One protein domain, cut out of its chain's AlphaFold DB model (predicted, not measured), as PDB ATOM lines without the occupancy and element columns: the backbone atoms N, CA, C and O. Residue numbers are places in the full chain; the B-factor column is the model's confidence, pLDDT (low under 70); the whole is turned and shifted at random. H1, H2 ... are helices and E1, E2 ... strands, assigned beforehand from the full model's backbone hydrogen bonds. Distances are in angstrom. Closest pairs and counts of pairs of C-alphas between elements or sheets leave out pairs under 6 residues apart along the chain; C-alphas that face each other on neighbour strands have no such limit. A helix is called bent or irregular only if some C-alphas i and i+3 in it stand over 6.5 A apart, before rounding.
ATOM      1  N   ASP A   9     220.440 122.291 178.628       97.75
ATOM      2  CA  ASP A   9     219.932 120.965 178.261       97.75
ATOM      3  C   ASP A   9     218.731 120.565 179.128       97.75
ATOM      4  O   ASP A   9     217.710 120.116 178.612       97.75
ATOM      5  N   LEU A  10     218.796 120.824 180.439       98.00
ATOM      6  CA  LEU A  10     217.681 120.612 181.363       98.00
ATOM      7  C   LEU A  10     216.502 121.526 181.023       98.00
ATOM      8  O   LEU A  10     215.350 121.105 181.086       98.00
ATOM      9  N   THR A  11     216.762 122.777 180.639       98.06
ATOM     10  CA  THR A  11     215.704 123.687 180.185       98.06
ATOM     11  C   THR A  11     214.992 123.159 178.939       98.06
ATOM     12  O   THR A  11     213.767 123.255 178.857       98.06
ATOM     13  N   GLU A  12     215.735 122.595 177.986       97.44
ATOM     14  CA  GLU A  12     215.188 121.989 176.768       97.44
ATOM     15  C   GLU A  12     214.385 120.715 177.081       97.44
ATOM     16  O   GLU A  12     213.260 120.549 176.602       97.44
ATOM     17  N   GLU A  13     214.894 119.860 177.972       98.00
ATOM     18  CA  GLU A  13     214.179 118.677 178.449       98.00
ATOM     19  C   GLU A  13     212.855 119.048 179.129       98.00
ATOM     20  O   GLU A  13     211.803 118.492 178.794       98.00
ATOM     21  N   LEU A  14     212.878 120.028 180.038       97.75
ATOM     22  CA  LEU A  14     211.678 120.520 180.711       97.75
ATOM     23  C   LEU A  14     210.681 121.105 179.712       97.75
ATOM     24  O   LEU A  14     209.488 120.816 179.824       97.75
ATOM     25  N   ALA A  15     211.143 121.875 178.724       97.06
ATOM     26  CA  ALA A  15     210.283 122.418 177.679       97.06
ATOM     27  C   ALA A  15     209.565 121.300 176.903       97.06
ATOM     28  O   ALA A  15     208.345 121.351 176.733       97.06
ATOM     29  N   ARG A  16     210.293 120.244 176.515       97.31
ATOM     30  CA  ARG A  16     209.735 119.075 175.818       97.31
ATOM     31  C   ARG A  16     208.723 118.312 176.677       97.31
ATOM     32  O   ARG A  16     207.660 117.938 176.180       97.31
ATOM     33  N   LEU A  17     209.023 118.090 177.958       97.94
ATOM     34  CA  LEU A  17     208.119 117.398 178.885       97.94
ATOM     35  C   LEU A  17     206.809 118.174 179.085       97.94
ATOM     36  O   LEU A  17     205.728 117.586 179.009       97.94
ATOM     37  N   HIS A  18     206.886 119.495 179.253       97.12
ATOM     38  CA  HIS A  18     205.702 120.347 179.365       97.12
ATOM     39  C   HIS A  18     204.869 120.317 178.079       97.12
ATOM     40  O   HIS A  18     203.659 120.094 178.146       97.12
ATOM     41  N   ALA A  19     205.514 120.428 176.912       95.50
ATOM     42  CA  ALA A  19     204.839 120.344 175.621       95.50
ATOM     43  C   ALA A  19     204.115 118.999 175.430       95.50
ATOM     44  O   ALA A  19     202.960 118.984 175.007       95.50
ATOM     45  N   SER A  20     204.739 117.878 175.821       97.25
ATOM     46  CA  SER A  20     204.115 116.543 175.753       97.25
ATOM     47  C   SER A  20     202.872 116.397 176.642       97.25
ATOM     48  O   SER A  20     202.015 115.561 176.376       97.25
ATOM     49  N   SER A  21     202.758 117.245 177.667       96.88
ATOM     50  CA  SER A  21     201.616 117.306 178.582       96.88
ATOM     51  C   SER A  21     200.599 118.393 178.199       96.88
ATOM     52  O   SER A  21     199.669 118.655 178.957       96.88
ATOM     53  N   GLY A  22     200.776 119.067 177.054       95.44
ATOM     54  CA  GLY A  22     199.918 120.175 176.616       95.44
ATOM     55  C   GLY A  22     200.075 121.462 177.437       95.44
ATOM     56  O   GLY A  22     199.195 122.323 177.410       95.44
ATOM     57  N   VAL A  23     201.179 121.610 178.174       94.31
ATOM     58  CA  VAL A  23     201.466 122.767 179.028       94.31
ATOM     59  C   VAL A  23     202.565 123.621 178.393       94.31
ATOM     60  O   VAL A  23     203.580 123.115 177.927       94.31
ATOM     61  N   GLY A  24     202.379 124.942 178.384       92.56
ATOM     62  CA  GLY A  24     203.404 125.874 177.912       92.56
ATOM     63  C   GLY A  24     204.586 125.976 178.881       92.56
ATOM     64  O   GLY A  24     204.411 125.949 180.101       92.56
ATOM     65  N   TYR A  25     205.787 126.158 178.339       96.56
ATOM     66  CA  TYR A  25     207.002 126.375 179.116       96.56
ATOM     67  C   TYR A  25     207.743 127.619 178.626       96.56
ATOM     68  O   TYR A  25     207.830 127.884 177.431       96.56
ATOM     69  N   LEU A  26     208.272 128.381 179.580       97.19
ATOM     70  CA  LEU A  26     209.143 129.523 179.333       97.19
ATOM     71  C   LEU A  26     210.174 129.601 180.459       97.19
ATOM     72  O   LEU A  26     209.853 129.316 181.624       97.19
ATOM     73  N   ALA A  27     211.391 129.989 180.109       98.31
ATOM     74  CA  ALA A  27     212.452 130.279 181.061       98.31
ATOM     75  C   ALA A  27     212.501 131.792 181.279       98.31
ATOM     76  O   ALA A  27     212.463 132.554 180.317       98.31
ATOM     77  N   ALA A  28     212.544 132.218 182.538       97.94
ATOM     78  CA  ALA A  28     212.583 133.619 182.941       97.94
ATOM     79  C   ALA A  28     213.557 133.865 184.115       97.94
ATOM     80  O   ALA A  28     213.151 134.422 185.137       97.94
ATOM     81  N   PRO A  29     214.826 133.419 184.043       97.38
ATOM     82  CA  PRO A  29     215.814 133.760 185.059       97.38
ATOM     83  C   PRO A  29     215.990 135.279 185.191       97.38
ATOM     84  O   PRO A  29     215.786 136.039 184.243       97.38
ATOM     85  N   LEU A  30     216.412 135.722 186.374       95.12
ATOM     86  CA  LEU A  30     216.547 137.141 186.691       95.12
ATOM     87  C   LEU A  30     217.919 137.503 187.262       95.12
ATOM     88  O   LEU A  30     218.649 136.670 187.804       95.12
ATOM     89  N   PHE A  31     218.257 138.779 187.142       94.19
ATOM     90  CA  PHE A  31     219.364 139.439 187.815       94.19
ATOM     91  C   PHE A  31     218.810 140.430 188.833       94.19
ATOM     92  O   PHE A  31     217.843 141.145 188.565       94.19
ATOM     93  N   GLY A  32     219.443 140.482 189.999       90.25
ATOM     94  CA  GLY A  32     219.069 141.395 191.071       90.25
ATOM     95  C   GLY A  32     219.349 140.795 192.441       90.25
ATOM     96  O   GLY A  32     219.224 139.588 192.647       90.25
ATOM     97  N   ARG A  33     219.728 141.650 193.392       90.75
ATOM     98  CA  ARG A  33     219.806 141.267 194.807       90.75
ATOM     99  C   ARG A  33     218.384 141.113 195.367       90.75
ATOM    100  O   ARG A  33     217.504 141.851 194.915       90.75
ATOM    101  N   PRO A  34     218.144 140.242 196.364       91.75
ATOM    102  CA  PRO A  34     216.804 140.007 196.908       91.75
ATOM    103  C   PRO A  34     216.045 141.285 197.295       91.75
ATOM    104  O   PRO A  34     214.863 141.408 196.988       91.75
ATOM    105  N   GLU A  35     216.727 142.273 197.883       92.25
ATOM    106  CA  GLU A  35     216.105 143.557 198.242       92.25
ATOM    107  C   GLU A  35     215.595 144.342 197.023       92.25
ATOM    108  O   GLU A  35     214.538 144.958 197.094       92.25
ATOM    109  N   ALA A  36     216.339 144.334 195.911       88.94
ATOM    110  CA  ALA A  36     215.951 145.012 194.671       88.94
ATOM    111  C   ALA A  36     214.789 144.281 193.985       88.94
ATOM    112  O   ALA A  36     213.827 144.907 193.549       88.94
ATOM    113  N   VAL A  37     214.817 142.944 193.982       91.06
ATOM    114  CA  VAL A  37     213.698 142.127 193.488       91.06
ATOM    115  C   VAL A  37     212.425 142.408 194.293       91.06
ATOM    116  O   VAL A  37     211.356 142.570 193.712       91.06
ATOM    117  N   GLY A  38     212.536 142.549 195.621       90.81
ATOM    118  CA  GLY A  38     211.416 142.916 196.493       90.81
ATOM    119  C   GLY A  38     210.816 144.301 196.210       90.81
ATOM    120  O   GLY A  38     209.656 144.534 196.539       90.81
ATOM    121  N   ARG A  39     211.575 145.204 195.573       94.06
ATOM    122  CA  ARG A  39     211.109 146.525 195.113       94.06
ATOM    123  C   ARG A  39     210.626 146.543 193.660       94.06
ATOM    124  O   ARG A  39     210.231 147.598 193.177       94.06
ATOM    125  N   GLY A  40     210.636 145.405 192.966       92.94
ATOM    126  CA  GLY A  40     210.264 145.354 191.553       92.94
ATOM    127  C   GLY A  40     211.362 145.873 190.616       92.94
ATOM    128  O   GLY A  40     211.060 146.402 189.553       92.94
ATOM    129  N   GLU A  41     212.634 145.763 191.005       93.12
ATOM    130  CA  GLU A  41     213.790 146.271 190.245       93.12
ATOM    131  C   GLU A  41     214.632 145.144 189.611       93.12
ATOM    132  O   GLU A  41     215.798 145.342 189.268       93.12
ATOM    133  N   ALA A  42     214.088 143.932 189.476       93.38
ATOM    134  CA  ALA A  42     214.787 142.831 188.819       93.38
ATOM    135  C   ALA A  42     214.956 143.085 187.312       93.38
ATOM    136  O   ALA A  42     214.092 143.676 186.662       93.38
ATOM    137  N   MET A  43     216.030 142.556 186.733       94.81
ATOM    138  CA  MET A  43     216.185 142.440 185.282       94.81
ATOM    139  C   MET A  43     215.928 140.990 184.896       94.81
ATOM    140  O   MET A  43     216.687 140.104 185.279       94.81
ATOM    141  N   ILE A  44     214.848 140.730 184.173       96.38
ATOM    142  CA  ILE A  44     214.363 139.378 183.891       96.38
ATOM    143  C   ILE A  44     214.659 139.058 182.431       96.38
ATOM    144  O   ILE A  44     214.143 139.728 181.542       96.38
ATOM    145  N   CYS A  45     215.456 138.026 182.173       96.25
ATOM    146  CA  CYS A  45     215.697 137.521 180.824       96.25
ATOM    147  C   CYS A  45     214.696 136.412 180.528       96.25
ATOM    148  O   CYS A  45     214.723 135.378 181.186       96.25
ATOM    149  N   VAL A  46     213.827 136.611 179.539       97.94
ATOM    150  CA  VAL A  46     212.772 135.659 179.186       97.94
ATOM    151  C   VAL A  46     212.993 135.058 177.803       97.94
ATOM    152  O   VAL A  46     213.364 135.761 176.865       97.94
ATOM    153  N   ALA A  47     212.749 133.754 177.676       98.12
ATOM    154  CA  ALA A  47     212.662 133.078 176.391       98.12
ATOM    155  C   ALA A  47     211.595 131.978 176.402       98.12
ATOM    156  O   ALA A  47     211.393 131.278 177.405       98.12
ATOM    157  N   GLY A  48     210.909 131.837 175.275       96.69
ATOM    158  CA  GLY A  48     209.776 130.938 175.077       96.69
ATOM    159  C   GLY A  48     208.829 131.484 174.010       96.69
ATOM    160  O   GLY A  48     209.048 132.567 173.476       96.69
ATOM    161  N   LEU A  49     207.745 130.757 173.728       95.50
ATOM    162  CA  LEU A  49     206.714 131.220 172.792       95.50
ATOM    163  C   LEU A  49     206.152 132.584 173.219       95.50
ATOM    164  O   LEU A  49     205.795 132.752 174.388       95.50
ATOM    165  N   ASP A  50     205.967 133.503 172.269       93.81
ATOM    166  CA  ASP A  50     205.452 134.858 172.530       93.81
ATOM    167  C   ASP A  50     204.132 134.837 173.308       93.81
ATOM    168  O   ASP A  50     203.973 135.533 174.306       93.81
ATOM    169  N   THR A  51     203.224 133.927 172.952       93.81
ATOM    170  CA  THR A  51     201.947 133.745 173.661       93.81
ATOM    171  C   THR A  51     202.126 133.336 175.124       93.81
ATOM    172  O   THR A  51     201.313 133.690 175.978       93.81
ATOM    173  N   SER A  52     203.184 132.588 175.444       94.50
ATOM    174  CA  SER A  52     203.519 132.220 176.822       94.50
ATOM    175  C   SER A  52     204.143 133.398 177.568       94.50
ATOM    176  O   SER A  52     203.818 133.611 178.737       94.50
ATOM    177  N   ILE A  53     204.991 134.180 176.895       95.44
ATOM    178  CA  ILE A  53     205.596 135.400 177.442       95.44
ATOM    179  C   ILE A  53     204.514 136.434 177.754       95.44
ATOM    180  O   ILE A  53     204.475 136.933 178.874       95.44
ATOM    181  N   ASP A  54     203.594 136.701 176.831       95.12
ATOM    182  CA  ASP A  54     202.511 137.673 177.013       95.12
ATOM    183  C   ASP A  54     201.587 137.296 178.171       95.12
ATOM    184  O   ASP A  54     201.199 138.149 178.970       95.12
ATOM    185  N   ARG A  55     201.294 136.001 178.333       95.44
ATOM    186  CA  ARG A  55     200.532 135.495 179.484       95.44
ATOM    187  C   ARG A  55     201.281 135.654 180.808       95.44
ATOM    188  O   ARG A  55     200.649 135.884 181.835       95.44
ATOM    189  N   ALA A  56     202.604 135.495 180.805       95.69
ATOM    190  CA  ALA A  56     203.432 135.595 182.007       95.69
ATOM    191  C   ALA A  56     203.827 137.039 182.358       95.69
ATOM    192  O   ALA A  56     204.113 137.331 183.521       95.69
ATOM    193  N   ARG A  57     203.819 137.948 181.377       95.81
ATOM    194  CA  ARG A  57     204.293 139.332 181.486       95.81
ATOM    195  C   ARG A  57     203.703 140.101 182.676       95.81
ATOM    196  O   ARG A  57     204.507 140.623 183.444       95.81
ATOM    197  N   PRO A  58     202.380 140.097 182.942       96.12
ATOM    198  CA  PRO A  58     201.815 140.838 184.076       96.12
ATOM    199  C   PRO A  58     202.321 140.369 185.448       96.12
ATOM    200  O   PRO A  58     202.272 141.125 186.419       96.12
ATOM    201  N   TYR A  59     202.777 139.116 185.546       95.44
ATOM    202  CA  TYR A  59     203.353 138.555 186.766       95.44
ATOM    203  C   TYR A  59     204.845 138.863 186.863       95.44
ATOM    204  O   TYR A  59     205.327 139.227 187.930       95.44
ATOM    205  N   LEU A  60     205.569 138.755 185.747       95.31
ATOM    206  CA  LEU A  60     206.994 139.072 185.678       95.31
ATOM    207  C   LEU A  60     207.267 140.554 185.958       95.31
ATOM    208  O   LEU A  60     208.183 140.875 186.710       95.31
ATOM    209  N   GLU A  61     206.415 141.446 185.457       95.38
ATOM    210  CA  GLU A  61     206.524 142.896 185.667       95.38
ATOM    211  C   GLU A  61     206.317 143.325 187.130       95.38
ATOM    212  O   GLU A  61     206.626 144.456 187.492       95.38
ATOM    213  N   ARG A  62     205.855 142.421 188.009       94.38
ATOM    214  CA  ARG A  62     205.851 142.652 189.464       94.38
ATOM    215  C   ARG A  62     207.242 142.555 190.081       94.38
ATOM    216  O   ARG A  62     207.477 143.163 191.119       94.38
ATOM    217  N   PHE A  63     208.134 141.780 189.468       92.88
ATOM    218  CA  PHE A  63     209.506 141.597 189.934       92.88
ATOM    219  C   PHE A  63     210.469 142.579 189.267       92.88
ATOM    220  O   PHE A  63     211.475 142.918 189.883       92.88
ATOM    221  N   GLY A  64     210.172 143.049 188.050       93.94
ATOM    222  CA  GLY A  64     210.909 144.127 187.391       93.94
ATOM    223  C   GLY A  64     210.801 144.138 185.869       93.94
ATOM    224  O   GLY A  64     209.759 143.811 185.307       93.94
ATOM    225  N   LEU A  65     211.864 144.561 185.185       95.25
ATOM    226  CA  LEU A  65     211.877 144.754 183.735       95.25
ATOM    227  C   LEU A  65     212.083 143.430 182.991       95.25
ATOM    228  O   LEU A  65     213.015 142.680 183.279       95.25
ATOM    229  N   VAL A  66     211.236 143.170 181.991       95.31
ATOM    230  CA  VAL A  66     211.248 141.935 181.191       95.31
ATOM    231  C   VAL A  66     211.955 142.151 179.854       95.31
ATOM    232  O   VAL A  66     211.503 142.937 179.023       95.31
ATOM    233  N   TRP A  67     213.012 141.380 179.616       95.69
ATOM    234  CA  TRP A  67     213.835 141.387 178.409       95.69
ATOM    235  C   TRP A  67     213.677 140.069 177.658       95.69
ATOM    236  O   TRP A  67     214.133 139.031 178.136       95.69
ATOM    237  N   SER A  68     213.042 140.092 176.482       95.12
ATOM    238  CA  SER A  68     212.962 138.897 175.633       95.12
ATOM    239  C   SER A  68     214.290 138.670 174.920       95.12
ATOM    240  O   SER A  68     214.789 139.569 174.244       95.12
ATOM    241  N   VAL A  69     214.866 137.480 175.089       95.88
ATOM    242  CA  VAL A  69     216.163 137.098 174.506       95.88
ATOM    243  C   VAL A  69     216.045 135.984 173.466       95.88
ATOM    244  O   VAL A  69     217.053 135.575 172.891       95.88
ATOM    245  N   GLY A  70     214.830 135.497 173.202       94.88
ATOM    246  CA  GLY A  70     214.569 134.529 172.145       94.88
ATOM    247  C   GLY A  70     213.282 133.725 172.333       94.88
ATOM    248  O   GLY A  70     212.566 133.884 173.319       94.88
ATOM    249  N   VAL A  71     212.993 132.855 171.368       95.19
ATOM    250  CA  VAL A  71     211.771 132.032 171.336       95.19
ATOM    251  C   VAL A  71     211.967 130.650 171.962       95.19
ATOM    252  O   VAL A  71     211.000 130.014 172.373       95.19
ATOM    253  N   GLU A  72     213.216 130.201 172.093       96.56
ATOM    254  CA  GLU A  72     213.559 128.912 172.686       96.56
ATOM    255  C   GLU A  72     213.927 129.094 174.165       96.56
ATOM    256  O   GLU A  72     214.882 129.817 174.464       96.56
ATOM    257  N   PRO A  73     213.262 128.413 175.119       97.81
ATOM    258  CA  PRO A  73     213.519 128.587 176.551       97.81
ATOM    259  C   PRO A  73     214.997 128.462 176.955       97.81
ATOM    260  O   PRO A  73     215.477 129.205 177.814       97.81
ATOM    261  N   ARG A  74     215.766 127.587 176.291       97.75
ATOM    262  CA  ARG A  74     217.212 127.431 176.530       97.75
ATOM    263  C   ARG A  74     218.017 128.718 176.322       97.75
ATOM    264  O   ARG A  74     219.049 128.889 176.966       97.75
ATOM    265  N   GLN A  75     217.562 129.634 175.464       97.94
ATOM    266  CA  GLN A  75     218.263 130.889 175.169       97.94
ATOM    267  C   GLN A  75     218.319 131.801 176.397       97.94
ATOM    268  O   GLN A  75     219.355 132.410 176.649       97.94
ATOM    269  N   ALA A  76     217.266 131.829 177.221       98.06
ATOM    270  CA  ALA A  76     217.292 132.575 178.478       98.06
ATOM    271  C   ALA A  76     218.230 131.948 179.515       98.06
ATOM    272  O   ALA A  76     218.939 132.677 180.208       98.06
ATOM    273  N   SER A  77     218.300 130.615 179.590       97.75
ATOM    274  CA  SER A  77     219.272 129.925 180.452       97.75
ATOM    275  C   SER A  77     220.712 130.234 180.045       97.75
ATOM    276  O   SER A  77     221.524 130.577 180.900       97.75
ATOM    277  N   VAL A  78     221.024 130.182 178.745       97.75
ATOM    278  CA  VAL A  78     222.355 130.548 178.232       97.75
ATOM    279  C   VAL A  78     222.662 132.017 178.521       97.75
ATOM    280  O   VAL A  78     223.713 132.307 179.082       97.75
ATOM    281  N   ALA A  79     221.737 132.936 178.222       97.06
ATOM    282  CA  ALA A  79     221.916 134.362 178.495       97.06
ATOM    283  C   ALA A  79     222.184 134.635 179.983       97.06
ATOM    284  O   ALA A  79     223.081 135.410 180.318       97.06
ATOM    285  N   LYS A  80     221.461 133.954 180.882       96.88
ATOM    286  CA  LYS A  80     221.687 134.040 182.327       96.88
ATOM    287  C   LYS A  80     223.087 133.572 182.715       96.88
ATOM    288  O   LYS A  80     223.793 134.305 183.401       96.88
ATOM    289  N   LEU A  81     223.500 132.390 182.255       97.50
ATOM    290  CA  LEU A  81     224.824 131.840 182.553       97.50
ATOM    291  C   LEU A  81     225.948 132.730 182.006       97.50
ATOM    292  O   LEU A  81     226.936 132.954 182.700       97.50
ATOM    293  N   CYS A  82     225.783 133.295 180.806       96.94
ATOM    294  CA  CYS A  82     226.712 134.283 180.259       96.94
ATOM    295  C   CYS A  82     226.772 135.548 181.125       96.94
ATOM    296  O   CYS A  82     227.861 136.049 181.390       96.94
ATOM    297  N   GLY A  83     225.628 136.056 181.593       95.06
ATOM    298  CA  GLY A  83     225.581 137.201 182.503       95.06
ATOM    299  C   GLY A  83     226.294 136.936 183.828       95.06
ATOM    300  O   GLY A  83     227.112 137.746 184.254       95.06
ATOM    301  N   ASP A  84     226.045 135.782 184.448       95.25
ATOM    302  CA  ASP A  84     226.696 135.399 185.707       95.25
ATOM    303  C   ASP A  84     228.210 135.186 185.519       95.25
ATOM    304  O   ASP A  84     229.005 135.620 186.356       95.25
ATOM    305  N   PHE A  85     228.629 134.607 184.387       96.69
ATOM    306  CA  PHE A  85     230.041 134.520 184.009       96.69
ATOM    307  C   PHE A  85     230.682 135.907 183.871       96.69
ATOM    308  O   PHE A  85     231.750 136.143 184.437       96.69
ATOM    309  N   MET A  86     230.029 136.841 183.171       95.12
ATOM    310  CA  MET A  86     230.531 138.210 183.011       95.12
ATOM    311  C   MET A  86     230.660 138.935 184.353       95.12
ATOM    312  O   MET A  86     231.655 139.622 184.571       95.12
TER     313      MET A  86
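Overview. This is residues 9 to 86 of the 148 residues of the protein "NAD_binding_2 domain-containing protein" of Agrobacterium vitis (UniProt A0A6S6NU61). A small core of two parallel strands, E1 beside E2, has H3 packed on one side and H4 on the other, while residues 26 to 31 run along E1. H1 packs on H4 residues 73 to 77; H2 lies at the far end. The printed part has 78 residues, mixed in class, ordered H1 H2 E1 H3 E2 H4; it is compact, radius of gyration of the C-alphas 12.5 A, spanning 37 by 29 by 17 A.

Arrangement. Start at H1, residues 9 to 20: it touches residues 73 to 77 alone of H4, residues 73 to 86, opposite ways at a shallow tilt of 21 degrees, closest C-alphas Thr 11 and Arg 74, 5.4 A. H2, residues 34 to 38, precedes E1, residues 42 to 48; their closest C-alphas are Ala 36 and Ala 42, 6.4 A. E1, H3, residues 50 to 60, and E2, residues 64 to 70, form a strand-helix-strand unit, parallel neighbour strands joined through a helix, with a right-handed crossover. Between E1 and E2, N 44 and O 65 are within hydrogen-bond range, 2.8 A. The closest C-alphas of E1 and H3 are Val 46 and Ile 53, 7.4 A; of E1 and H4, Ala 47 and Pro 73, 4.6 A. H3 is irregular, C-alphas 55 and 58 being 7.2 A apart. Every O i to N i+4 pair is within hydrogen-bond range in H1 and H2, 5 of 7 in H3 and 9 of 10 in H4.

Along the chain. Find C-alpha 9 at (219.932, 120.965, 178.261), where H1 begins its 16.6 A. E1 spans 18.9 A, E2 18.4 A, and H4 20.6 A to C-alpha 86 at (230.531, 138.210, 183.011).

Size, cuts and confidence. The C-alphas farthest apart, Ser 20 and Glu 35, are 37.1 A apart. The H1 to H2 link is long, 13 residues; the printed part has no cut, and no printed residue is under 70 in pLDDT.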